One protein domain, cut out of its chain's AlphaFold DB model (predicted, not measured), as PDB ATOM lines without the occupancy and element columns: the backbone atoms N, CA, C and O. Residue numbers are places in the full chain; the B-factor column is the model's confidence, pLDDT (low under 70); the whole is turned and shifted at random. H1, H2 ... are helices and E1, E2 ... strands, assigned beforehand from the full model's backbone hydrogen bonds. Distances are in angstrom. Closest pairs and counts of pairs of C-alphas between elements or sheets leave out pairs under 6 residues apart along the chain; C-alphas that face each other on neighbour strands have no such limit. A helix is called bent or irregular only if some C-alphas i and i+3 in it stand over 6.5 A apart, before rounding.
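Overview. This is residues 203 to 391 of the 392 residues of an uncharacterized protein of Rhizobium cellulosilyticum (UniProt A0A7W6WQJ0). A twisted sheet of six strands is the middle layer between helices: long H1 crosses one face slantwise with short H2 near its end, and long H4 runs along E1 and E7 on the opposite face. H3 packs on residues 363 to 367 of H4, and E6 and E8 form a tiny parallel pair by the start of H4. The printed part has 189 residues, with four named helices and eight named strands in the order H1 H2 E1 H3 E2 E3 E4 E5 E6 H4 E7 E8. The main sheet, E2 E3 E4 E5 E1 E7, is antiparallel, and the class is mixed, helices and strands. The whole is compact, with a radius of gyration of the C-alphas of 16.2 A and spans of 46 by 35 by 28 A.

Along the chain. H1, residues 204 to 225, spans 31.5 A from C-alpha 204 at (161.488, 61.079, 261.231). H2 is residues 231 to 239, E1 242 to 250 (26.9 A), H3 260 to 269, E2 293 to 295, E3 298 to 305 (22.7 A), E4 313 to 320 (22.8 A), E5 324 to 330 (20.8 A) and E6 344 to 346. H4, residues 347 to 367, spans 30.4 A; E7 is 375 to 383 (26.8 A), and E8, 389 to 391, ends with C-alpha 391 at (154.223, 27.902, 261.955).

Arrangement. E2 to E5 form a meander, each strand the antiparallel neighbour of the one before, with N 293 and O 300 at 2.8 A, N 299 and O 319 at 2.9 A, and N 318 and O 326 at 2.9 A. E1 is the antiparallel neighbour of E5 (N 245 and O 327, 2.9 A) and of edge strand E7 (N 246 and O 379, 2.8 A). Three layers, helices on both faces of a sheet, are formed. H1 is on it at a height of 8.2 A, slantwise at 46 degrees to E7 on the local plane; C-alphas 214 and 246 are its closest to E1, 5.2 A. H2, on the same face, is irregular: C-alphas 233 and 236 are 7.0 A apart. H4, on the opposite face at a height of 9.8 A, runs along the strands, only just, at 29 degrees to E1 on the local plane; its closest C-alphas to E1 are 361 and 247, 7.0 A. H3, also on the sheet, touches H4 at a steep tilt of 53 degrees, closest C-alphas 266 and 364, 5.4 A. E6 and E8 are parallel, N 345 and O 389 at 2.9 A. Every O i to N i+4 pair is within hydrogen-bond range in H1, H3 and H4; H2 has 2 of 5, and 3 of 6 O i to N i+3 pairs.

Size, cuts and confidence. The C-alphas of Ile 254 and Lys 338, the two farthest apart, are 46.6 A apart. The printed part has no cut; the links H3 to E2 and E5 to E6 are long. Mean pLDDT of the printed part is 90.6, with residues 275 and 306 to 311 under 70.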
ATOM      1  N   ASP A 203     159.591  59.898 257.117       82.31
ATOM      2  CA  ASP A 203     159.877  61.178 257.763       82.31
ATOM      3  C   ASP A 203     160.009  60.965 259.282       82.31
ATOM      4  O   ASP A 203     159.128  60.380 259.924       82.31
ATOM      5  N   ALA A 204     161.141  61.390 259.850       86.75
ATOM      6  CA  ALA A 204     161.488  61.079 261.231       86.75
ATOM      7  C   ALA A 204     160.447  61.609 262.233       86.75
ATOM      8  O   ALA A 204     160.218  60.987 263.274       86.75
ATOM      9  N   ALA A 205     159.789  62.733 261.926       89.31
ATOM     10  CA  ALA A 205     158.729  63.283 262.759       89.31
ATOM     11  C   ALA A 205     157.445  62.453 262.649       89.31
ATOM     12  O   ALA A 205     156.816  62.170 263.672       89.31
ATOM     13  N   LEU A 206     157.083  62.015 261.442       90.94
ATOM     14  CA  LEU A 206     155.928  61.148 261.224       90.94
ATOM     15  C   LEU A 206     156.109  59.773 261.888       90.94
ATOM     16  O   LEU A 206     155.216  59.302 262.595       90.94
ATOM     17  N   ARG A 207     157.298  59.169 261.749       91.62
ATOM     18  CA  ARG A 207     157.680  57.933 262.451       91.62
ATOM     19  C   ARG A 207     157.543  58.100 263.961       91.62
ATOM     20  O   ARG A 207     156.910  57.271 264.613       91.62
ATOM     21  N   ARG A 208     158.105  59.178 264.515       94.12
ATOM     22  CA  ARG A 208     158.029  59.477 265.950       94.12
ATOM     23  C   ARG A 208     156.579  59.582 266.428       94.12
ATOM     24  O   ARG A 208     156.239  58.923 267.402       94.12
ATOM     25  N   ARG A 209     155.712  60.309 265.713       95.19
ATOM     26  CA  ARG A 209     154.282  60.434 266.058       95.19
ATOM     27  C   ARG A 209     153.557  59.087 266.093       95.19
ATOM     28  O   ARG A 209     152.784  58.840 267.016       95.19
ATOM     29  N   ALA A 210     153.808  58.212 265.118       96.56
ATOM     30  CA  ALA A 210     153.190  56.886 265.082       96.56
ATOM     31  C   ALA A 210     153.609  56.023 266.290       96.56
ATOM     32  O   ALA A 210     152.760  55.397 266.928       96.56
ATOM     33  N   PHE A 211     154.896  56.034 266.655       96.69
ATOM     34  CA  PHE A 211     155.389  55.317 267.838       96.69
ATOM     35  C   PHE A 211     154.929  55.947 269.162       96.69
ATOM     36  O   PHE A 211     154.575  55.216 270.081       96.69
ATOM     37  N   GLU A 212     154.851  57.277 269.258       97.50
ATOM     38  CA  GLU A 212     154.296  57.971 270.432       97.50
ATOM     39  C   GLU A 212     152.817  57.617 270.656       97.50
ATOM     40  O   GLU A 212     152.389  57.385 271.795       97.50
ATOM     41  N   LEU A 213     152.026  57.522 269.581       98.06
ATOM     42  CA  LEU A 213     150.649  57.035 269.663       98.06
ATOM     43  C   LEU A 213     150.606  55.577 270.136       98.06
ATOM     44  O   LEU A 213     149.803  55.246 271.007       98.06
ATOM     45  N   LEU A 214     151.482  54.722 269.607       97.94
ATOM     46  CA  LEU A 214     151.562  53.316 270.001       97.94
ATOM     47  C   LEU A 214     151.905  53.163 271.493       97.94
ATOM     48  O   LEU A 214     151.218  52.443 272.216       97.94
ATOM     49  N   ASP A 215     152.909  53.889 271.984       98.12
ATOM     50  CA  ASP A 215     153.326  53.856 273.389       98.12
ATOM     51  C   ASP A 215     152.257  54.418 274.332       98.12
ATOM     52  O   ASP A 215     151.983  53.851 275.393       98.12
ATOM     53  N   SER A 216     151.638  55.541 273.964       97.50
ATOM     54  CA  SER A 216     150.564  56.132 274.769       97.50
ATOM     55  C   SER A 216     149.304  55.262 274.773       97.50
ATOM     56  O   SER A 216     148.662  55.129 275.817       97.50
ATOM     57  N   GLY A 217     148.979  54.618 273.650       97.56
ATOM     58  CA  GLY A 217     147.893  53.649 273.532       97.56
ATOM     59  C   GLY A 217     148.101  52.432 274.429       97.56
ATOM     60  O   GLY A 217     147.196  52.077 275.183       97.56
ATOM     61  N   LEU A 218     149.306  51.855 274.437       96.88
ATOM     62  CA  LEU A 218     149.661  50.735 275.317       96.88
ATOM     63  C   LEU A 218     149.570  51.106 276.800       96.88
ATOM     64  O   LEU A 218     149.016  50.347 277.593       96.88
ATOM     65  N   LYS A 219     150.041  52.299 277.186       96.75
ATOM     66  CA  LYS A 219     149.888  52.790 278.567       96.75
ATOM     67  C   LYS A 219     148.417  52.895 278.975       96.75
ATOM     68  O   LYS A 219     148.067  52.490 280.080       96.75
ATOM     69  N   LYS A 220     147.554  53.407 278.088       96.94
ATOM     70  CA  LYS A 220     146.104  53.491 278.334       96.94
ATOM     71  C   LYS A 220     145.467  52.115 278.441       96.94
ATOM     72  O   LYS A 220     144.729  51.872 279.387       96.94
ATOM     73  N   GLN A 221     145.784  51.219 277.512       96.06
ATOM     74  CA  GLN A 221     145.301  49.845 277.535       96.06
ATOM     75  C   GLN A 221     145.666  49.163 278.856       96.06
ATOM     76  O   GLN A 221     144.791  48.580 279.494       96.06
ATOM     77  N   LYS A 222     146.930  49.264 279.284       95.19
ATOM     78  CA  LYS A 222     147.399  48.691 280.547       95.19
ATOM     79  C   LYS A 222     146.616  49.251 281.735       95.19
ATOM     80  O   LYS A 222     146.051  48.479 282.498       95.19
ATOM     81  N   ALA A 223     146.494  50.576 281.828       95.38
ATOM     82  CA  ALA A 223     145.739  51.228 282.898       95.38
ATOM     83  C   ALA A 223     144.260  50.799 282.937       95.38
ATOM     84  O   ALA A 223     143.679  50.668 284.009       95.38
ATOM     85  N   VAL A 224     143.642  50.568 281.775       94.94
ATOM     86  CA  VAL A 224     142.261  50.077 281.690       94.94
ATOM     87  C   VAL A 224     142.166  48.615 282.120       94.94
ATOM     88  O   VAL A 224     141.261  48.267 282.871       94.94
ATOM     89  N   PHE A 225     143.102  47.764 281.700       94.44
ATOM     90  CA  PHE A 225     143.108  46.351 282.087       94.44
ATOM     91  C   PHE A 225     143.399  46.162 283.578       94.44
ATOM     92  O   PHE A 225     142.915  45.197 284.152       94.44
ATOM     93  N   GLU A 226     144.138  47.078 284.204       94.56
ATOM     94  CA  GLU A 226     144.422  47.096 285.645       94.56
ATOM     95  C   GLU A 226     143.333  47.806 286.472       94.56
ATOM     96  O   GLU A 226     143.437  47.867 287.694       94.56
ATOM     97  N   SER A 227     142.294  48.358 285.836       94.00
ATOM     98  CA  SER A 227     141.197  49.020 286.552       94.00
ATOM     99  C   SER A 227     140.262  48.013 287.224       94.00
ATOM    100  O   SER A 227     140.076  46.911 286.713       94.00
ATOM    101  N   GLU A 228     139.604  48.420 288.315       93.12
ATOM    102  CA  GLU A 228     138.638  47.583 289.056       93.12
ATOM    103  C   GLU A 228     137.563  46.962 288.150       93.12
ATOM    104  O   GLU A 228     137.120  45.843 288.384       93.12
ATOM    105  N   GLU A 229     137.181  47.659 287.075       91.38
ATOM    106  CA  GLU A 229     136.178  47.192 286.118       91.38
ATOM    107  C   GLU A 229     136.633  45.956 285.315       91.38
ATOM    108  O   GLU A 229     135.814  45.099 284.970       91.38
ATOM    109  N   PHE A 230     137.928  45.842 285.002       91.94
ATOM    110  CA  PHE A 230     138.440  44.821 284.081       91.94
ATOM    111  C   PHE A 230     139.491  43.890 284.686       91.94
ATOM    112  O   PHE A 230     139.688  42.813 284.127       91.94
ATOM    113  N   GLN A 231     140.120  44.244 285.810       91.75
ATOM    114  CA  GLN A 231     141.268  43.538 286.387       91.75
ATOM    115  C   GLN A 231     141.029  42.037 286.589       91.75
ATOM    116  O   GLN A 231     141.874  41.215 286.230       91.75
ATOM    117  N   GLU A 232     139.872  41.657 287.131       89.44
ATOM    118  CA  GLU A 232     139.548  40.248 287.372       89.44
ATOM    119  C   GLU A 232     139.507  39.446 286.060       89.44
ATOM    120  O   GLU A 232     140.090  38.367 285.956       89.44
ATOM    121  N   ARG A 233     138.889  40.012 285.016       89.00
ATOM    122  CA  ARG A 233     138.749  39.362 283.704       89.00
ATOM    123  C   ARG A 233     140.039  39.413 282.886       89.00
ATOM    124  O   ARG A 233     140.313  38.480 282.137       89.00
ATOM    125  N   SER A 234     140.826  40.480 283.031       90.69
ATOM    126  CA  SER A 234     142.044  40.736 282.255       90.69
ATOM    127  C   SER A 234     143.246  39.909 282.725       90.69
ATOM    128  O   SER A 234     144.161  39.665 281.939       90.69
ATOM    129  N   THR A 235     143.230  39.429 283.975       88.88
ATOM    130  CA  THR A 235     144.370  38.763 284.627       88.88
ATOM    131  C   THR A 235     144.940  37.595 283.816       88.88
ATOM    132  O   THR A 235     146.158  37.496 283.671       88.88
ATOM    133  N   ARG A 236     144.091  36.740 283.225       86.44
ATOM    134  CA  ARG A 236     144.545  35.610 282.386       86.44
ATOM    135  C   ARG A 236     145.320  36.080 281.150       86.44
ATOM    136  O   ARG A 236     146.281  35.438 280.745       86.44
ATOM    137  N   PHE A 237     144.933  37.214 280.576       89.31
ATOM    138  CA  PHE A 237     145.519  37.741 279.344       89.31
ATOM    139  C   PHE A 237     146.837  38.483 279.567       89.31
ATOM    140  O   PHE A 237     147.583  38.691 278.617       89.31
ATOM    141  N   HIS A 238     147.154  38.875 280.807       85.81
ATOM    142  CA  HIS A 238     148.431  39.525 281.129       85.81
ATOM    143  C   HIS A 238     149.637  38.636 280.848       85.81
ATOM    144  O   HIS A 238     150.731  39.145 280.618       85.81
ATOM    145  N   GLN A 239     149.433  37.322 280.890       84.75
ATOM    146  CA  GLN A 239     150.491  36.364 280.642       84.75
ATOM    147  C   GLN A 239     150.647  36.038 279.166       84.75
ATOM    148  O   GLN A 239     151.624  35.381 278.864       84.75
ATOM    149  N   LEU A 240     149.749  36.458 278.267       92.75
ATOM    150  CA  LEU A 240     149.753  36.069 276.852       92.75
ATOM    151  C   LEU A 240     150.526  37.066 275.973       92.75
ATOM    152  O   LEU A 240     150.720  38.229 276.331       92.75
ATOM    153  N   GLY A 241     150.970  36.595 274.813       93.75
ATOM    154  CA  GLY A 241     151.553  37.395 273.746       93.75
ATOM    155  C   GLY A 241     150.539  38.382 273.188       93.75
ATOM    156  O   GLY A 241     149.324  38.166 273.218       93.75
ATOM    157  N   ARG A 242     151.032  39.515 272.693       94.75
ATOM    158  CA  ARG A 242     150.181  40.610 272.222       94.75
ATOM    159  C   ARG A 242     150.744  41.227 270.969       94.75
ATOM    160  O   ARG A 242     151.953  41.274 270.767       94.75
ATOM    161  N   TRP A 243     149.854  41.795 270.177       96.56
ATOM    162  CA  TRP A 243     150.238  42.686 269.101       96.56
ATOM    163  C   TRP A 243     149.438  43.978 269.180       96.56
ATOM    164  O   TRP A 243     148.354  44.050 269.764       96.56
ATOM    165  N   SER A 244     150.018  45.059 268.684       97.88
ATOM    166  CA  SER A 244     149.402  46.380 268.703       97.88
ATOM    167  C   SER A 244     149.748  47.143 267.442       97.88
ATOM    168  O   SER A 244     150.839  46.995 266.892       97.88
ATOM    169  N   ALA A 245     148.812  47.977 267.008       98.38
ATOM    170  CA  ALA A 245     148.966  48.832 265.851       98.38
ATOM    171  C   ALA A 245     148.521  50.258 266.168       98.38
ATOM    172  O   ALA A 245     147.540  50.487 266.878       98.38
ATOM    173  N   ALA A 246     149.241  51.216 265.603       98.38
ATOM    174  CA  ALA A 246     148.888  52.621 265.607       98.38
ATOM    175  C   ALA A 246     148.845  53.133 264.169       98.38
ATOM    176  O   ALA A 246     149.702  52.776 263.363       98.38
ATOM    177  N   LEU A 247     147.870  53.982 263.868       98.25
ATOM    178  CA  LEU A 247     147.756  54.725 262.620       98.25
ATOM    179  C   LEU A 247     147.641  56.213 262.951       98.25
ATOM    180  O   LEU A 247     146.800  56.599 263.764       98.25
ATOM    181  N   VAL A 248     148.465  57.029 262.297       97.62
ATOM    182  CA  VAL A 248     148.371  58.493 262.323       97.62
ATOM    183  C   VAL A 248     148.213  59.053 260.909       97.62
ATOM    184  O   VAL A 248     148.832  58.555 259.964       97.62
ATOM    185  N   LEU A 249     147.409  60.110 260.775       96.38
ATOM    186  CA  LEU A 249     147.293  60.898 259.546       96.38
ATOM    187  C   LEU A 249     148.278  62.072 259.544       96.38
ATOM    188  O   LEU A 249     148.537  62.692 260.584       96.38
ATOM    189  N   ASP A 250     148.816  62.386 258.369       93.50
ATOM    190  CA  ASP A 250     149.734  63.498 258.163       93.50
ATOM    191  C   ASP A 250     149.356  64.353 256.939       93.50
ATOM    192  O   ASP A 250     149.328  63.835 255.818       93.50
ATOM    193  N   PRO A 251     149.062  65.654 257.126       93.81
ATOM    194  CA  PRO A 251     148.985  66.348 258.415       93.81
ATOM    195  C   PRO A 251     147.837  65.810 259.299       93.81
ATOM    196  O   PRO A 251     146.861  65.269 258.774       93.81
ATOM    197  N   PRO A 252     147.926  65.949 260.638       94.25
ATOM    198  CA  PRO A 252     146.816  65.597 261.513       94.25
ATOM    199  C   PRO A 252     145.607  66.492 261.234       94.25
ATOM    200  O   PRO A 252     145.745  67.684 260.949       94.25
ATOM    201  N   LEU A 253     144.412  65.917 261.351       94.31
ATOM    202  CA  LEU A 253     143.170  66.665 261.188       94.31
ATOM    203  C   LEU A 253     142.989  67.648 262.347       94.31
ATOM    204  O   LEU A 253     143.325  67.356 263.497       94.31
ATOM    205  N   ILE A 254     142.424  68.815 262.045       92.62
ATOM    206  CA  ILE A 254     142.119  69.836 263.047       92.62
ATOM    207  C   ILE A 254     140.863  69.394 263.797       92.62
ATOM    208  O   ILE A 254     139.742  69.588 263.330       92.62
ATOM    209  N   ALA A 255     141.056  68.765 264.953       91.62
ATOM    210  CA  ALA A 255     139.969  68.336 265.816       91.62
ATOM    211  C   ALA A 255     140.406  68.355 267.283       91.62
ATOM    212  O   ALA A 255     141.339  67.653 267.678       91.62
ATOM    213  N   ASP A 256     139.692  69.123 268.103       88.38
ATOM    214  CA  ASP A 256     139.943  69.167 269.545       88.38
ATOM    215  C   ASP A 256     139.226  68.052 270.305       88.38
ATOM    216  O   ASP A 256     139.596  67.774 271.443       88.38
ATOM    217  N   ASP A 257     138.204  67.438 269.705       95.00
ATOM    218  CA  ASP A 257     137.374  66.396 270.300       95.00
ATOM    219  C   ASP A 257     136.812  65.446 269.229       95.00
ATOM    220  O   ASP A 257     136.724  65.795 268.052       95.00
ATOM    221  N   SER A 258     136.419  64.240 269.636       97.00
ATOM    222  CA  SER A 258     135.864  63.215 268.748       97.00
ATOM    223  C   SER A 258     134.346  63.147 268.885       97.00
ATOM    224  O   SER A 258     133.810  62.633 269.872       97.00
ATOM    225  N   SER A 259     133.621  63.686 267.904       96.81
ATOM    226  CA  SER A 259     132.156  63.648 267.887       96.81
ATOM    227  C   SER A 259     131.624  62.219 267.685       96.81
ATOM    228  O   SER A 259     132.355  61.306 267.290       96.81
ATOM    229  N   LEU A 260     130.336  62.004 267.971       94.94
ATOM    230  CA  LEU A 260     129.665  60.740 267.639       94.94
ATOM    231  C   LEU A 260     129.558  60.544 266.119       94.94
ATOM    232  O   LEU A 260     129.614  59.417 265.638       94.94
ATOM    233  N   GLU A 261     129.426  61.635 265.364       95.00
ATOM    234  CA  GLU A 261     129.422  61.619 263.900       95.00
ATOM    235  C   GLU A 261     130.758  61.121 263.340       95.00
ATOM    236  O   GLU A 261     130.760  60.218 262.505       95.00
ATOM    237  N   PHE A 262     131.885  61.615 263.865       97.19
ATOM    238  CA  PHE A 262     133.209  61.088 263.531       97.19
ATOM    239  C   PHE A 262     133.274  59.580 263.789       97.19
ATOM    240  O   PHE A 262     133.626  58.816 262.891       97.19
ATOM    241  N   TYR A 263     132.878  59.146 264.991       96.19
ATOM    242  CA  TYR A 263     132.906  57.732 265.363       96.19
ATOM    243  C   TYR A 263     132.067  56.871 264.414       96.19
ATOM    244  O   TYR A 263     132.547  55.854 263.921       96.19
ATOM    245  N   ARG A 264     130.838  57.297 264.093       92.50
ATOM    246  CA  ARG A 264     129.959  56.606 263.136       92.50
ATOM    247  C   ARG A 264     130.541  56.581 261.725       92.50
ATOM    248  O   ARG A 264     130.409  55.573 261.040       92.50
ATOM    249  N   THR A 265     131.208  57.649 261.297       91.69
ATOM    250  CA  THR A 265     131.837  57.737 259.970       91.69
ATOM    251  C   THR A 265     132.962  56.712 259.825       91.69
ATOM    252  O   THR A 265     132.974  55.926 258.878       91.69
ATOM    253  N   VAL A 266     133.879  56.645 260.796       95.00
ATOM    254  CA  VAL A 266     134.985  55.673 260.741       95.00
ATOM    255  C   VAL A 266     134.485  54.238 260.923       95.00
ATOM    256  O   VAL A 266     134.851  53.352 260.165       95.00
ATOM    257  N   THR A 267     133.563  53.986 261.851       92.25
ATOM    258  CA  THR A 267     133.075  52.617 262.094       92.25
ATOM    259  C   THR A 267     132.209  52.050 260.974       92.25
ATOM    260  O   THR A 267     132.322  50.864 260.664       92.25
ATOM    261  N   SER A 268     131.373  52.874 260.334       87.88
ATOM    262  CA  SER A 268     130.559  52.446 259.185       87.88
ATOM    263  C   SER A 268     131.372  52.260 257.902       87.88
ATOM    264  O   SER A 268     130.952  51.504 257.031       87.88
ATOM    265  N   SER A 269     132.540  52.903 257.796       88.12
ATOM    266  CA  SER A 269     133.459  52.733 256.663       88.12
ATOM    267  C   SER A 269     134.422  51.558 256.817       88.12
ATOM    268  O   SER A 269     135.123  51.228 255.860       88.12
ATOM    269  N   ASN A 270     134.448  50.893 257.978       89.94
ATOM    270  CA  ASN A 270     135.227  49.676 258.166       89.94
ATOM    271  C   ASN A 270     134.704  48.574 257.218       89.94
ATOM    272  O   ASN A 270     133.547  48.171 257.362       89.94
ATOM    273  N   PRO A 271     135.519  48.047 256.283       78.31
ATOM    274  CA  PRO A 271     135.064  47.046 255.315       78.31
ATOM    275  C   PRO A 271     134.710  45.681 255.918       78.31
ATOM    276  O   PRO A 271     134.094  44.867 255.238       78.31
ATOM    277  N   ARG A 272     135.091  45.423 257.179       75.56
ATOM    278  CA  ARG A 272     134.831  44.166 257.903       75.56
ATOM    279  C   ARG A 272     135.324  42.927 257.154       75.56
ATOM    280  O   ARG A 272     134.573  41.981 256.918       75.56
ATOM    281  N   TYR A 273     136.600  42.942 256.778       70.44
ATOM    282  CA  TYR A 273     137.202  41.845 256.027       70.44
ATOM    283  C   TYR A 273     137.166  40.506 256.786       70.44
ATOM    284  O   TYR A 273     136.999  39.461 256.162       70.44
ATOM    285  N   THR A 274     137.227  40.534 258.125       72.62
ATOM    286  CA  THR A 274     137.035  39.359 258.997       72.62
ATOM    287  C   THR A 274     135.765  39.406 259.840       72.62
ATOM    288  O   THR A 274     135.110  40.439 259.963       72.62
ATOM    289  N   GLY A 275     135.445  38.273 260.483       69.88
ATOM    290  CA  GLY A 275     134.444  38.209 261.554       69.88
ATOM    291  C   GLY A 275     134.813  39.021 262.807       69.88
ATOM    292  O   GLY A 275     133.921  39.387 263.567       69.88
ATOM    293  N   TRP A 276     136.098  39.358 262.992       84.31
ATOM    294  CA  TRP A 276     136.601  40.185 264.096       84.31
ATOM    295  C   TRP A 276     137.554  41.296 263.592       84.31
ATOM    296  O   TRP A 276     138.771  41.266 263.826       84.31
ATOM    297  N   PRO A 277     137.016  42.283 262.852       88.38
ATOM    298  CA  PRO A 277     137.800  43.226 262.056       88.38
ATOM    299  C   PRO A 277     138.686  44.143 262.888       88.38
ATOM    300  O   PRO A 277     138.332  44.487 264.015       88.38
ATOM    301  N   ILE A 278     139.819  44.582 262.330       93.56
ATOM    302  CA  ILE A 278     140.676  45.625 262.928       93.56
ATOM    303  C   ILE A 278     139.832  46.871 263.210       93.56
ATOM    304  O   ILE A 278     139.046  47.277 262.358       93.56
ATOM    305  N   TRP A 279     139.996  47.475 264.394       95.44
ATOM    306  CA  TRP A 279     139.189  48.620 264.841       95.44
ATOM    307  C   TRP A 279     137.677  48.344 264.770       95.44
ATOM    308  O   TRP A 279     136.913  49.060 264.119       95.44
ATOM    309  N   LEU A 280     137.274  47.265 265.443       92.19
ATOM    310  CA  LEU A 280     135.905  46.769 265.525       92.19
ATOM    311  C   LEU A 280     134.933  47.806 266.108       92.19
ATOM    312  O   LEU A 280     135.204  48.424 267.138       92.19
ATOM    313  N   ASP A 281     133.750  47.907 265.500       92.00
ATOM    314  CA  ASP A 281     132.613  48.615 266.085       92.00
ATOM    315  C   ASP A 281     131.807  47.697 267.011       92.00
ATOM    316  O   ASP A 281     131.026  46.856 266.562       92.00
ATOM    317  N   SER A 282     131.974  47.890 268.317       91.88
ATOM    318  CA  SER A 282     131.270  47.134 269.354       91.88
ATOM    319  C   SER A 282     129.956  47.784 269.807       91.88
ATOM    320  O   SER A 282     129.354  47.339 270.785       91.88
ATOM    321  N   SER A 283     129.462  48.824 269.118       88.19
ATOM    322  CA  SER A 283     128.246  49.558 269.523       88.19
ATOM    323  C   SER A 283     127.008  48.666 269.658       88.19
ATOM    324  O   SER A 283     126.153  48.916 270.507       88.19
ATOM    325  N   GLY A 284     126.919  47.619 268.832       84.75
ATOM    326  CA  GLY A 284     125.806  46.668 268.816       84.75
ATOM    327  C   GLY A 284     125.910  45.524 269.830       84.75
ATOM    328  O   GLY A 284     125.033  44.664 269.847       84.75
ATOM    329  N   PHE A 285     126.961  45.463 270.653       85.81
ATOM    330  CA  PHE A 285     127.173  44.327 271.552       85.81
ATOM    331  C   PHE A 285     126.101  44.267 272.646       85.81
ATOM    332  O   PHE A 285     125.652  45.297 273.154       85.81
ATOM    333  N   ALA A 286     125.688  43.057 273.034       81.12
ATOM    334  CA  ALA A 286     124.701  42.863 274.098       81.12
ATOM    335  C   ALA A 286     125.239  43.326 275.465       81.12
ATOM    336  O   ALA A 286     124.526  43.978 276.226       81.12
ATOM    337  N   VAL A 287     126.517  43.048 275.736       84.69
ATOM    338  CA  VAL A 287     127.211  43.475 276.954       84.69
ATOM    339  C   VAL A 287     127.550  44.959 276.838       84.69
ATOM    340  O   VAL A 287     128.404  45.353 276.043       84.69
ATOM    341  N   ALA A 288     126.870  45.792 277.631       88.81
ATOM    342  CA  ALA A 288     127.016  47.249 277.591       88.81
ATOM    343  C   ALA A 288     128.454  47.713 277.866       88.81
ATOM    344  O   ALA A 288     128.903  48.704 277.298       88.81
ATOM    345  N   GLU A 289     129.186  46.966 278.688       90.31
ATOM    346  CA  GLU A 289     130.565  47.265 279.072       90.31
ATOM    347  C   GLU A 289     131.532  47.216 277.879       90.31
ATOM    348  O   GLU A 289     132.510  47.960 277.852       90.31
ATOM    349  N   TYR A 290     131.248  46.383 276.873       91.44
ATOM    350  CA  TYR A 290     132.083  46.260 275.674       91.44
ATOM    351  C   TYR A 290     131.780  47.330 274.628       91.44
ATOM    352  O   TYR A 290     132.513  47.456 273.643       91.44
ATOM    353  N   ARG A 291     130.705  48.105 274.817       94.00
ATOM    354  CA  ARG A 291     130.328  49.169 273.889       94.00
ATOM    355  C   ARG A 291     131.308  50.347 273.980       94.00
ATOM    356  O   ARG A 291     131.881  50.590 275.046       94.00
ATOM    357  N   PRO A 292     131.470  51.111 272.890       96.56
ATOM    358  CA  PRO A 292     132.373  52.251 272.845       96.56
ATOM    359  C   PRO A 292     131.963  53.339 273.831       96.56
ATOM    360  O   PRO A 292     130.783  53.674 273.968       96.56
ATOM    361  N   ARG A 293     132.956  53.944 274.477       96.12
ATOM    362  CA  ARG A 293     132.789  55.019 275.455       96.12
ATOM    363  C   ARG A 293     133.650  56.196 275.052       96.12
ATOM    364  O   ARG A 293     134.762  56.027 274.558       96.12
ATOM    365  N   LYS A 294     133.160  57.407 275.291       97.00
ATOM    366  CA  LYS A 294     133.954  58.611 275.071       97.00
ATOM    367  C   LYS A 294     134.758  58.936 276.331       97.00
ATOM    368  O   LYS A 294     134.167  59.204 277.373       97.00
ATOM    369  N   LYS A 295     136.090  58.932 276.234       95.19
ATOM    370  CA  LYS A 295     137.017  59.238 277.336       95.19
ATOM    371  C   LYS A 295     138.235  60.008 276.838       95.19
ATOM    372  O   LYS A 295     138.844  59.654 275.825       95.19
ATOM    373  N   ASP A 296     138.607  61.068 277.551       93.81
ATOM    374  CA  ASP A 296     139.701  61.977 277.179       93.81
ATOM    375  C   ASP A 296     139.620  62.395 275.704       93.81
ATOM    376  O   ASP A 296     140.579  62.239 274.942       93.81
ATOM    377  N   LYS A 297     138.425  62.837 275.290       96.19
ATOM    378  CA  LYS A 297     138.115  63.332 273.938       96.19
ATOM    379  C   LYS A 297     138.268  62.327 272.783       96.19
ATOM    380  O   LYS A 297     138.115  62.685 271.617       96.19
ATOM    381  N   GLY A 298     138.547  61.062 273.088       97.06
ATOM    382  CA  GLY A 298     138.568  59.955 272.132       97.06
ATOM    383  C   GLY A 298     137.465  58.948 272.427       97.06
ATOM    384  O   GLY A 298     136.916  58.925 273.528       97.06
ATOM    385  N   TRP A 299     137.163  58.103 271.450       98.31
ATOM    386  CA  TRP A 299     136.326  56.924 271.655       98.31
ATOM    387  C   TRP A 299     137.210  55.730 271.965       98.31
ATOM    388  O   TRP A 299     138.214  55.526 271.285       98.31
ATOM    389  N   GLU A 300     136.856  54.951 272.976       97.50
ATOM    390  CA  GLU A 300     137.549  53.719 273.329       97.50
ATOM    391  C   GLU A 300     136.574  52.566 273.543       97.50
ATOM    392  O   GLU A 300     135.469  52.763 274.046       97.50
ATOM    393  N   SER A 301     137.006  51.367 273.166       96.69
ATOM    394  CA  SER A 301     136.283  50.119 273.411       96.69
ATOM    395  C   SER A 301     137.220  49.131 274.087       96.69
ATOM    396  O   SER A 301     138.386  49.008 273.700       96.69
ATOM    397  N   VAL A 302     136.695  48.424 275.082       96.38
ATOM    398  CA  VAL A 302     137.422  47.444 275.890       96.38
ATOM    399  C   VAL A 302     136.643  46.146 275.815       96.38
ATOM    400  O   VAL A 302     135.482  46.110 276.218       96.38
ATOM    401  N   ILE A 303     137.247  45.097 275.273       94.38
ATOM    402  CA  ILE A 303     136.582  43.804 275.116       94.38
ATOM    403  C   ILE A 303     137.437  42.773 275.828       94.38
ATOM    404  O   ILE A 303     138.559  42.527 275.410       94.38
ATOM    405  N   VAL A 304     136.920  42.212 276.919       91.62
ATOM    406  CA  VAL A 304     137.604  41.179 277.705       91.62
ATOM    407  C   VAL A 304     136.607  40.057 277.961       91.62
ATOM    408  O   VAL A 304     135.913  40.053 278.979       91.62
ATOM    409  N   SER A 305     136.469  39.151 276.994       82.81
ATOM    410  CA  SER A 305     135.522  38.038 277.062       82.81
ATOM    411  C   SER A 305     136.223  36.740 277.441       82.81
ATOM    412  O   SER A 305     137.113  36.289 276.727       82.81
ATOM    413  N   ASN A 306     135.739  36.128 278.524       67.81
ATOM    414  CA  ASN A 306     136.130  34.793 278.969       67.81
ATOM    415  C   ASN A 306     134.955  33.840 278.705       67.81
ATOM    416  O   ASN A 306     133.983  33.850 279.461       67.81
ATOM    417  N   ASN A 307     135.025  33.047 277.635       54.72
ATOM    418  CA  ASN A 307     134.186  31.863 277.397       54.72
ATOM    419  C   ASN A 307     132.643  32.029 277.398       54.72
ATOM    420  O   ASN A 307     131.918  31.042 277.513       54.72
ATOM    421  N   GLN A 308     132.101  33.245 277.251       43.91
ATOM    422  CA  GLN A 308     130.648  33.468 277.077       43.91
ATOM    423  C   GLN A 308     130.222  33.612 275.604       43.91
ATOM    424  O   GLN A 308     129.043  33.808 275.311       43.91
ATOM    425  N   SER A 309     131.167  33.529 274.666       47.06
ATOM    426  CA  SER A 309     130.930  33.598 273.223       47.06
ATOM    427  C   SER A 309     131.839  32.611 272.489       47.06
ATOM    428  O   SER A 309     132.676  31.968 273.110       47.06
ATOM    429  N   TRP A 310     131.660  32.496 271.175       45.41
ATOM    430  CA  TRP A 310     132.350  31.568 270.270       45.41
ATOM    431  C   TRP A 310     133.898  31.631 270.291       45.41
ATOM    432  O   TRP A 310     134.522  30.715 269.759       45.41
ATOM    433  N   SER A 311     134.511  32.647 270.919       65.31
ATOM    434  CA  SER A 311     135.964  32.798 271.108       65.31
ATOM    435  C   SER A 311     136.330  33.737 272.276       65.31
ATOM    436  O   SER A 311     135.564  34.638 272.633       65.31
ATOM    437  N   ASP A 312     137.515  33.531 272.868       82.25
ATOM    438  CA  ASP A 312     138.111  34.431 273.868       82.25
ATOM    439  C   ASP A 312     138.694  35.684 273.189       82.25
ATOM    440  O   ASP A 312     139.286  35.599 272.114       82.25
ATOM    441  N   HIS A 313     138.549  36.852 273.822       88.75
ATOM    442  CA  HIS A 313     139.058  38.123 273.296       88.75
ATOM    443  C   HIS A 313     139.540  39.035 274.418       88.75
ATOM    444  O   HIS A 313     138.898  39.142 275.462       88.75
ATOM    445  N   ALA A 314     140.637  39.744 274.161       93.75
ATOM    446  CA  ALA A 314     141.200  40.744 275.056       93.75
ATOM    447  C   ALA A 314     141.783  41.893 274.235       93.75
ATOM    448  O   ALA A 314     142.968  41.920 273.891       93.75
ATOM    449  N   ASP A 315     140.914  42.855 273.940       95.44
ATOM    450  CA  ASP A 315     141.172  43.926 272.995       95.44
ATOM    451  C   ASP A 315     140.974  45.304 273.618       95.44
ATOM    452  O   ASP A 315     140.093  45.534 274.453       95.44
ATOM    453  N   PHE A 316     141.764  46.251 273.127       97.75
ATOM    454  CA  PHE A 316     141.588  47.666 273.397       97.75
ATOM    455  C   PHE A 316     141.691  48.466 272.103       97.75
ATOM    456  O   PHE A 316     142.687  48.385 271.382       97.75
ATOM    457  N   TYR A 317     140.670  49.273 271.845       97.50
ATOM    458  CA  TYR A 317     140.583  50.145 270.681       97.50
ATOM    459  C   TYR A 317     140.524  51.592 271.136       97.50
ATOM    460  O   TYR A 317     139.840  51.901 272.113       97.50
ATOM    461  N   ARG A 318     141.173  52.495 270.399       97.94
ATOM    462  CA  ARG A 318     141.007  53.933 270.603       97.94
ATOM    463  C   ARG A 318     140.996  54.699 269.285       97.94
ATOM    464  O   ARG A 318     141.862  54.495 268.442       97.94
ATOM    465  N   PHE A 319     140.051  55.623 269.158       98.19
ATOM    466  CA  PHE A 319     139.841  56.483 267.997       98.19
ATOM    467  C   PHE A 319     139.875  57.950 268.426       98.19
ATOM    468  O   PHE A 319     139.221  58.328 269.404       98.19
ATOM    469  N   HIS A 320     140.585  58.789 267.677       97.88
ATOM    470  CA  HIS A 320     140.571  60.235 267.860       97.88
ATOM    471  C   HIS A 320     140.413  60.966 266.523       97.88
ATOM    472  O   HIS A 320     141.103  60.657 265.552       97.88
ATOM    473  N   ALA A 321     139.573  62.002 266.493       97.31
ATOM    474  CA  ALA A 321     139.218  62.747 265.279       97.31
ATOM    475  C   ALA A 321     140.369  63.512 264.605       97.31
ATOM    476  O   ALA A 321     140.220  63.976 263.482       97.31
ATOM    477  N   ARG A 322     141.542  63.578 265.242       96.31
ATOM    478  CA  ARG A 322     142.780  64.094 264.621       96.31
ATOM    479  C   ARG A 322     143.398  63.122 263.613       96.31
ATOM    480  O   ARG A 322     144.400  63.453 262.986       96.31
ATOM    481  N   GLY A 323     142.808  61.936 263.468       96.44
ATOM    482  CA  GLY A 323     143.362  60.850 262.674       96.44
ATOM    483  C   GLY A 323     144.316  59.958 263.464       96.44
ATOM    484  O   GLY A 323     145.217  59.389 262.862       96.44
ATOM    485  N   ASP A 324     144.135  59.858 264.787       97.75
ATOM    486  CA  ASP A 324     144.918  58.963 265.643       97.75
ATOM    487  C   ASP A 324     144.074  57.713 265.945       97.75
ATOM    488  O   ASP A 324     143.006  57.808 266.562       97.75
ATOM    489  N   PHE A 325     144.549  56.537 265.539       98.44
ATOM    490  CA  PHE A 325     143.873  55.258 265.754       98.44
ATOM    491  C   PHE A 325     144.822  54.263 266.410       98.44
ATOM    492  O   PHE A 325     145.940  54.066 265.943       98.44
ATOM    493  N   PHE A 326     144.380  53.611 267.482       98.62
ATOM    494  CA  PHE A 326     145.166  52.627 268.219       98.62
ATOM    495  C   PHE A 326     144.381  51.333 268.417       98.62
ATOM    496  O   PHE A 326     143.170  51.351 268.649       98.62
ATOM    497  N   LEU A 327     145.097  50.221 268.320       98.00
ATOM    498  CA  LEU A 327     144.622  48.870 268.550       98.00
ATOM    499  C   LEU A 327     145.647  48.112 269.393       98.00
ATOM    500  O   LEU A 327     146.835  48.139 269.086       98.00
ATOM    501  N   SER A 328     145.173  47.357 270.377       97.56
ATOM    502  CA  SER A 328     145.930  46.287 271.025       97.56
ATOM    503  C   SER A 328     145.066  45.038 271.123       97.56
ATOM    504  O   SER A 328     143.903  45.143 271.516       97.56
ATOM    505  N   ARG A 329     145.638  43.880 270.793       95.69
ATOM    506  CA  ARG A 329     144.998  42.565 270.913       95.69
ATOM    507  C   ARG A 329     145.965  41.547 271.489       95.69
ATOM    508  O   ARG A 329     147.179  41.651 271.300       95.69
ATOM    509  N   VAL A 330     145.418  40.547 272.162       94.75
ATOM    510  CA  VAL A 330     146.146  39.306 272.437       94.75
ATOM    511  C   VAL A 330     146.361  38.538 271.130       94.75
ATOM    512  O   VAL A 330     145.556  38.637 270.203       94.75
ATOM    513  N   MET A 331     147.483  37.831 271.031       92.69
ATOM    514  CA  MET A 331     147.780  36.965 269.893       92.69
ATOM    515  C   MET A 331     146.802  35.792 269.846       92.69
ATOM    516  O   MET A 331     146.610  35.102 270.843       92.69
ATOM    517  N   GLU A 332     146.200  35.547 268.685       89.62
ATOM    518  CA  GLU A 332     145.242  34.444 268.512       89.62
ATOM    519  C   GLU A 332     145.921  33.076 268.680       89.62
ATOM    520  O   GLU A 332     145.284  32.143 269.162       89.62
ATOM    521  N   ASP A 333     147.229  32.992 268.397       89.94
ATOM    522  CA  ASP A 333     148.077  31.825 268.679       89.94
ATOM    523  C   ASP A 333     148.022  31.385 270.151       89.94
ATOM    524  O   ASP A 333     148.195  30.211 270.453       89.94
ATOM    525  N   ASP A 334     147.761  32.318 271.070       91.81
ATOM    526  CA  ASP A 334     147.694  32.061 272.512       91.81
ATOM    527  C   ASP A 334     146.262  31.873 273.035       91.81
ATOM    528  O   ASP A 334     146.056  31.639 274.228       91.81
ATOM    529  N   LEU A 335     145.263  32.019 272.162       88.56
ATOM    530  CA  LEU A 335     143.839  31.908 272.494       88.56
ATOM    531  C   LEU A 335     143.210  30.609 271.972       88.56
ATOM    532  O   LEU A 335     142.039  30.345 272.243       88.56
ATOM    533  N   THR A 336     143.970  29.803 271.232       83.56
ATOM    534  CA  THR A 336     143.541  28.505 270.708       83.56
ATOM    535  C   THR A 336     143.954  27.355 271.629       83.56
ATOM    536  O   THR A 336     144.918  27.448 272.379       83.56
ATOM    537  N   ASP A 337     143.225  26.248 271.549       83.94
ATOM    538  CA  ASP A 337     143.533  24.961 272.175       83.94
ATOM    539  C   ASP A 337     144.448  24.065 271.316       83.94
ATOM    540  O   ASP A 337     144.834  22.978 271.742       83.94
ATOM    541  N   LYS A 338     144.799  24.499 270.097       84.44
ATOM    542  CA  LYS A 338     145.624  23.724 269.154       84.44
ATOM    543  C   LYS A 338     147.106  23.684 269.523       84.44
ATOM    544  O   LYS A 338     147.811  22.763 269.112       84.44
ATOM    545  N   VAL A 339     147.586  24.702 270.229       88.44
ATOM    546  CA  VAL A 339     148.983  24.879 270.635       88.44
ATOM    547  C   VAL A 339     149.021  25.469 272.035       88.44
ATOM    548  O   VAL A 339     148.110  26.184 272.441       88.44
ATOM    549  N   GLU A 340     150.089  25.183 272.773       90.06
ATOM    550  CA  GLU A 340     150.301  25.818 274.070       90.06
ATOM    551  C   GLU A 340     150.634  27.311 273.875       90.06
ATOM    552  O   GLU A 340     151.422  27.648 272.979       90.06
ATOM    553  N   PRO A 341     150.105  28.219 274.712       91.25
ATOM    554  CA  PRO A 341     150.461  29.632 274.648       91.25
ATOM    555  C   PRO A 341     151.980  29.860 274.696       91.25
ATOM    556  O   PRO A 341     152.701  29.164 275.409       91.25
ATOM    557  N   HIS A 342     152.476  30.859 273.961       92.31
ATOM    558  CA  HIS A 342     153.909  31.188 273.791       92.31
ATOM    559  C   HIS A 342     154.773  30.183 273.046       92.31
ATOM    560  O   HIS A 342     155.988  30.370 272.983       92.31
ATOM    561  N   THR A 343     154.187  29.157 272.438       93.62
ATOM    562  CA  THR A 343     154.980  28.155 271.712       93.62
ATOM    563  C   THR A 343     154.967  28.344 270.202       93.62
ATOM    564  O   THR A 343     155.976  28.067 269.559       93.62
ATOM    565  N   ALA A 344     153.881  28.868 269.631       92.44
ATOM    566  CA  ALA A 344     153.732  29.033 268.188       92.44
ATOM    567  C   ALA A 344     153.585  30.500 267.775       92.44
ATOM    568  O   ALA A 344     153.117  31.348 268.542       92.44
ATOM    569  N   PHE A 345     154.001  30.783 266.543       91.94
ATOM    570  CA  PHE A 345     153.785  32.047 265.852       91.94
ATOM    571  C   PHE A 345     153.349  31.769 264.412       91.94
ATOM    572  O   PHE A 345     154.167  31.338 263.593       91.94
ATOM    573  N   ASP A 346     152.079  32.018 264.105       88.69
ATOM    574  CA  ASP A 346     151.540  31.931 262.752       88.69
ATOM    575  C   ASP A 346     151.934  33.171 261.926       88.69
ATOM    576  O   ASP A 346     151.476  34.309 262.132       88.69
ATOM    577  N   ALA A 347     152.827  32.946 260.962       83.38
ATOM    578  CA  ALA A 347     153.291  33.998 260.068       83.38
ATOM    579  C   ALA A 347     152.195  34.461 259.094       83.38
ATOM    580  O   ALA A 347     152.121  35.655 258.783       83.38
ATOM    581  N   GLY A 348     151.341  33.544 258.629       79.75
ATOM    582  CA  GLY A 348     150.237  33.838 257.718       79.75
ATOM    583  C   GLY A 348     149.213  34.757 258.374       79.75
ATOM    584  O   GLY A 348     148.886  35.815 257.828       79.75
ATOM    585  N   LEU A 349     148.805  34.421 259.598       83.50
ATOM    586  CA  LEU A 349     147.911  35.247 260.405       83.50
ATOM    587  C   LEU A 349     148.501  36.639 260.664       83.50
ATOM    588  O   LEU A 349     147.812  37.653 260.534       83.50
ATOM    589  N   THR A 350     149.792  36.727 260.988       87.88
ATOM    590  CA  THR A 350     150.437  38.024 261.235       87.88
ATOM    591  C   THR A 350     150.436  38.908 259.987       87.88
ATOM    592  O   THR A 350     150.065  40.085 260.059       87.88
ATOM    593  N   ILE A 351     150.811  38.351 258.830       83.25
ATOM    594  CA  ILE A 351     150.780  39.060 257.542       83.25
ATOM    595  C   ILE A 351     149.363  39.562 257.258       83.25
ATOM    596  O   ILE A 351     149.171  40.722 256.881       83.25
ATOM    597  N   TYR A 352     148.371  38.709 257.501       80.38
ATOM    598  CA  TYR A 352     146.964  39.032 257.336       80.38
ATOM    599  C   TYR A 352     146.525  40.215 258.216       80.38
ATOM    600  O   TYR A 352     145.896  41.156 257.726       80.38
ATOM    601  N   ARG A 353     146.902  40.235 259.501       89.38
ATOM    602  CA  ARG A 353     146.543  41.322 260.430       89.38
ATOM    603  C   ARG A 353     147.188  42.654 260.068       89.38
ATOM    604  O   ARG A 353     146.528  43.695 260.147       89.38
ATOM    605  N   VAL A 354     148.443  42.641 259.620       91.50
ATOM    606  CA  VAL A 354     149.116  43.847 259.109       91.50
ATOM    607  C   VAL A 354     148.391  44.376 257.873       91.50
ATOM    608  O   VAL A 354     148.087  45.567 257.788       91.50
ATOM    609  N   ALA A 355     148.059  43.485 256.941       85.81
ATOM    610  CA  ALA A 355     147.359  43.822 255.713       85.81
ATOM    611  C   ALA A 355     145.971  44.425 255.954       85.81
ATOM    612  O   ALA A 355     145.652  45.485 255.411       85.81
ATOM    613  N   GLU A 356     145.167  43.777 256.798       88.06
ATOM    614  CA  GLU A 356     143.838  44.252 257.181       88.06
ATOM    615  C   GLU A 356     143.935  45.625 257.865       88.06
ATOM    616  O   GLU A 356     143.160  46.524 257.546       88.06
ATOM    617  N   THR A 357     144.938  45.837 258.727       94.81
ATOM    618  CA  THR A 357     145.165  47.130 259.398       94.81
ATOM    619  C   THR A 357     145.411  48.253 258.392       94.81
ATOM    620  O   THR A 357     144.805  49.322 258.491       94.81
ATOM    621  N   ILE A 358     146.259  48.014 257.390       92.62
ATOM    622  CA  ILE A 358     146.534  48.996 256.333       92.62
ATOM    623  C   ILE A 358     145.268  49.265 255.509       92.62
ATOM    624  O   ILE A 358     144.940  50.421 255.236       92.62
ATOM    625  N   ALA A 359     144.527  48.213 255.150       86.44
ATOM    626  CA  ALA A 359     143.308  48.323 254.358       86.44
ATOM    627  C   ALA A 359     142.210  49.129 255.063       86.44
ATOM    628  O   ALA A 359     141.621  50.035 254.469       86.44
ATOM    629  N   VAL A 360     141.972  48.844 256.345       92.69
ATOM    630  CA  VAL A 360     141.007  49.589 257.160       92.69
ATOM    631  C   VAL A 360     141.464  51.038 257.344       92.69
ATOM    632  O   VAL A 360     140.651  51.950 257.213       92.69
ATOM    633  N   GLY A 361     142.762  51.279 257.556       94.94
ATOM    634  CA  GLY A 361     143.309  52.633 257.655       94.94
ATOM    635  C   GLY A 361     143.064  53.480 256.403       94.94
ATOM    636  O   GLY A 361     142.660  54.640 256.503       94.94
ATOM    637  N   LEU A 362     143.231  52.888 255.218       91.44
ATOM    638  CA  LEU A 362     142.915  53.531 253.939       91.44
ATOM    639  C   LEU A 362     141.412  53.813 253.786       91.44
ATOM    640  O   LEU A 362     141.032  54.889 253.319       91.44
ATOM    641  N   ALA A 363     140.552  52.883 254.213       89.56
ATOM    642  CA  ALA A 363     139.105  53.091 254.216       89.56
ATOM    643  C   ALA A 363     138.697  54.258 255.135       89.56
ATOM    644  O   ALA A 363     137.896  55.101 254.725       89.56
ATOM    645  N   PHE A 364     139.303  54.364 256.323       96.00
ATOM    646  CA  PHE A 364     139.079  55.483 257.244       96.00
ATOM    647  C   PHE A 364     139.522  56.813 256.642       96.00
ATOM    648  O   PHE A 364     138.755  57.771 256.669       96.00
ATOM    649  N   ALA A 365     140.722  56.879 256.058       94.12
ATOM    650  CA  ALA A 365     141.210  58.095 255.408       94.12
ATOM    651  C   ALA A 365     140.246  58.573 254.308       94.12
ATOM    652  O   ALA A 365     139.856  59.741 254.284       94.12
ATOM    653  N   LYS A 366     139.776  57.650 253.459       90.38
ATOM    654  CA  LYS A 366     138.797  57.957 252.409       90.38
ATOM    655  C   LYS A 366     137.469  58.467 252.975       90.38
ATOM    656  O   LYS A 366     136.920  59.434 252.456       90.38
ATOM    657  N   ALA A 367     136.953  57.828 254.024       92.44
ATOM    658  CA  ALA A 367     135.691  58.217 254.657       92.44
ATOM    659  C   ALA A 367     135.773  59.565 255.385       92.44
ATOM    660  O   ALA A 367     134.780  60.279 255.480       92.44
ATOM    661  N   LEU A 368     136.959  59.931 255.868       94.94
ATOM    662  CA  LEU A 368     137.232  61.238 256.462       94.94
ATOM    663  C   LEU A 368     137.491  62.332 255.418       94.94
ATOM    664  O   LEU A 368     137.774  63.466 255.801       94.94
ATOM    665  N   HIS A 369     137.389  62.010 254.123       91.75
ATOM    666  CA  HIS A 369     137.595  62.940 253.012       91.75
ATOM    667  C   HIS A 369     138.922  63.705 253.109       91.75
ATOM    668  O   HIS A 369     138.997  64.895 252.793       91.75
ATOM    669  N   VAL A 370     139.974  63.025 253.575       92.62
ATOM    670  CA  VAL A 370     141.310  63.624 253.633       92.62
ATOM    671  C   VAL A 370     141.867  63.815 252.223       92.62
ATOM    672  O   VAL A 370     141.414  63.180 251.273       92.62
ATOM    673  N   SER A 371     142.831  64.721 252.078       90.81
ATOM    674  CA  SER A 371     143.455  64.997 250.783       90.81
ATOM    675  C   SER A 371     144.158  63.753 250.234       90.81
ATOM    676  O   SER A 371     144.755  62.996 250.992       90.81
ATOM    677  N   ASP A 372     144.193  63.599 248.909       85.25
ATOM    678  CA  ASP A 372     144.965  62.536 248.246       85.25
ATOM    679  C   ASP A 372     146.475  62.597 248.562       85.25
ATOM    680  O   ASP A 372     147.180  61.600 248.429       85.25
ATOM    681  N   ASN A 373     146.973  63.752 249.025       87.75
ATOM    682  CA  ASN A 373     148.359  63.932 249.466       87.75
ATOM    683  C   ASN A 373     148.579  63.603 250.955       87.75
ATOM    684  O   ASN A 373     149.704  63.713 251.445       87.75
ATOM    685  N   THR A 374     147.528  63.242 251.699       91.81
ATOM    686  CA  THR A 374     147.643  62.862 253.110       91.81
ATOM    687  C   THR A 374     148.421  61.557 253.232       91.81
ATOM    688  O   THR A 374     148.069  60.540 252.633       91.81
ATOM    689  N   ARG A 375     149.474  61.563 254.051       92.69
ATOM    690  CA  ARG A 375     150.262  60.363 254.342       92.69
ATOM    691  C   ARG A 375     149.657  59.636 255.537       92.69
ATOM    692  O   ARG A 375     149.251  60.254 256.519       92.69
ATOM    693  N   LEU A 376     149.623  58.313 255.457       94.06
ATOM    694  CA  LEU A 376     149.226  57.437 256.553       94.06
ATOM    695  C   LEU A 376     150.484  56.762 257.086       94.06
ATOM    696  O   LEU A 376     151.193  56.103 256.325       94.06
ATOM    697  N   ALA A 377     150.758  56.902 258.380       94.44
ATOM    698  CA  ALA A 377     151.846  56.175 259.021       94.44
ATOM    699  C   ALA A 377     151.305  55.134 259.986       94.44
ATOM    700  O   ALA A 377     150.510  55.443 260.873       94.44
ATOM    701  N   PHE A 378     151.788  53.909 259.805       95.50
ATOM    702  CA  PHE A 378     151.442  52.759 260.620       95.50
ATOM    703  C   PHE A 378     152.652  52.350 261.459       95.50
ATOM    704  O   PHE A 378     153.763  52.237 260.939       95.50
ATOM    705  N   ALA A 379     152.440  52.109 262.748       96.25
ATOM    706  CA  ALA A 379     153.421  51.490 263.629       96.25
ATOM    707  C   ALA A 379     152.836  50.198 264.187       96.25
ATOM    708  O   ALA A 379     151.670  50.167 264.576       96.25
ATOM    709  N   PHE A 380     153.652  49.151 264.247       96.75
ATOM    710  CA  PHE A 380     153.263  47.843 264.757       96.75
ATOM    711  C   PHE A 380     154.242  47.399 265.847       96.75
ATOM    712  O   PHE A 380     155.438  47.692 265.768       96.75
ATOM    713  N   ARG A 381     153.743  46.697 266.866       96.19
ATOM    714  CA  ARG A 381     154.549  46.087 267.931       96.19
ATOM    715  C   ARG A 381     153.989  44.713 268.266       96.19
ATOM    716  O   ARG A 381     152.777  44.582 268.410       96.19
ATOM    717  N   TRP A 382     154.876  43.740 268.433       94.62
ATOM    718  CA  TRP A 382     154.563  42.429 268.991       94.62
ATOM    719  C   TRP A 382     155.364  42.229 270.271       94.62
ATOM    720  O   TRP A 382     156.571  42.469 270.288       94.62
ATOM    721  N   ASP A 383     154.685  41.769 271.313       92.69
ATOM    722  CA  ASP A 383     155.250  41.435 272.612       92.69
ATOM    723  C   ASP A 383     155.061  39.935 272.870       92.69
ATOM    724  O   ASP A 383     154.063  39.340 272.463       92.69
ATOM    725  N   GLY A 384     156.020  39.313 273.562       91.19
ATOM    726  CA  GLY A 384     155.962  37.881 273.879       91.19
ATOM    727  C   GLY A 384     156.333  36.953 272.717       91.19
ATOM    728  O   GLY A 384     155.939  35.796 272.729       91.19
ATOM    729  N   ILE A 385     157.076  37.437 271.715       91.38
ATOM    730  CA  ILE A 385     157.474  36.636 270.538       91.38
ATOM    731  C   ILE A 385     158.705  35.747 270.762       91.38
ATOM    732  O   ILE A 385     158.932  34.796 270.015       91.38
ATOM    733  N   SER A 386     159.529  36.059 271.763       91.06
ATOM    734  CA  SER A 386     160.786  35.352 272.010       91.06
ATOM    735  C   SER A 386     160.548  33.882 272.353       91.06
ATOM    736  O   SER A 386     159.810  33.582 273.285       91.06
ATOM    737  N   GLY A 387     161.228  32.978 271.643       90.81
ATOM    738  CA  GLY A 387     161.164  31.533 271.897       90.81
ATOM    739  C   GLY A 387     160.027  30.794 271.187       90.81
ATOM    740  O   GLY A 387     159.952  29.577 271.318       90.81
ATOM    741  N   ARG A 388     159.186  31.491 270.412       93.81
ATOM    742  CA  ARG A 388     158.136  30.865 269.597       93.81
ATOM    743  C   ARG A 388     158.708  30.181 268.358       93.81
ATOM    744  O   ARG A 388     159.630  30.691 267.721       93.81
ATOM    745  N   GLU A 389     158.102  29.065 267.978       92.25
ATOM    746  CA  GLU A 389     158.348  28.395 266.707       92.25
ATOM    747  C   GLU A 389     157.463  28.982 265.606       92.25
ATOM    748  O   GLU A 389     156.251  29.133 265.774       92.25
ATOM    749  N   LEU A 390     158.063  29.278 264.453       87.94
ATOM    750  CA  LEU A 390     157.323  29.742 263.286       87.94
ATOM    751  C   LEU A 390     156.483  28.592 262.716       87.94
ATOM    752  O   LEU A 390     157.011  27.524 262.394       87.94
ATOM    753  N   ARG A 391     155.180  28.820 262.578       76.12
ATOM    754  CA  ARG A 391     154.223  27.902 261.955       76.12
ATOM    755  C   ARG A 391     153.595  28.602 260.743       76.12
ATOM    756  O   ARG A 391     153.537  29.833 260.700       76.12
TER     757      ARG A 391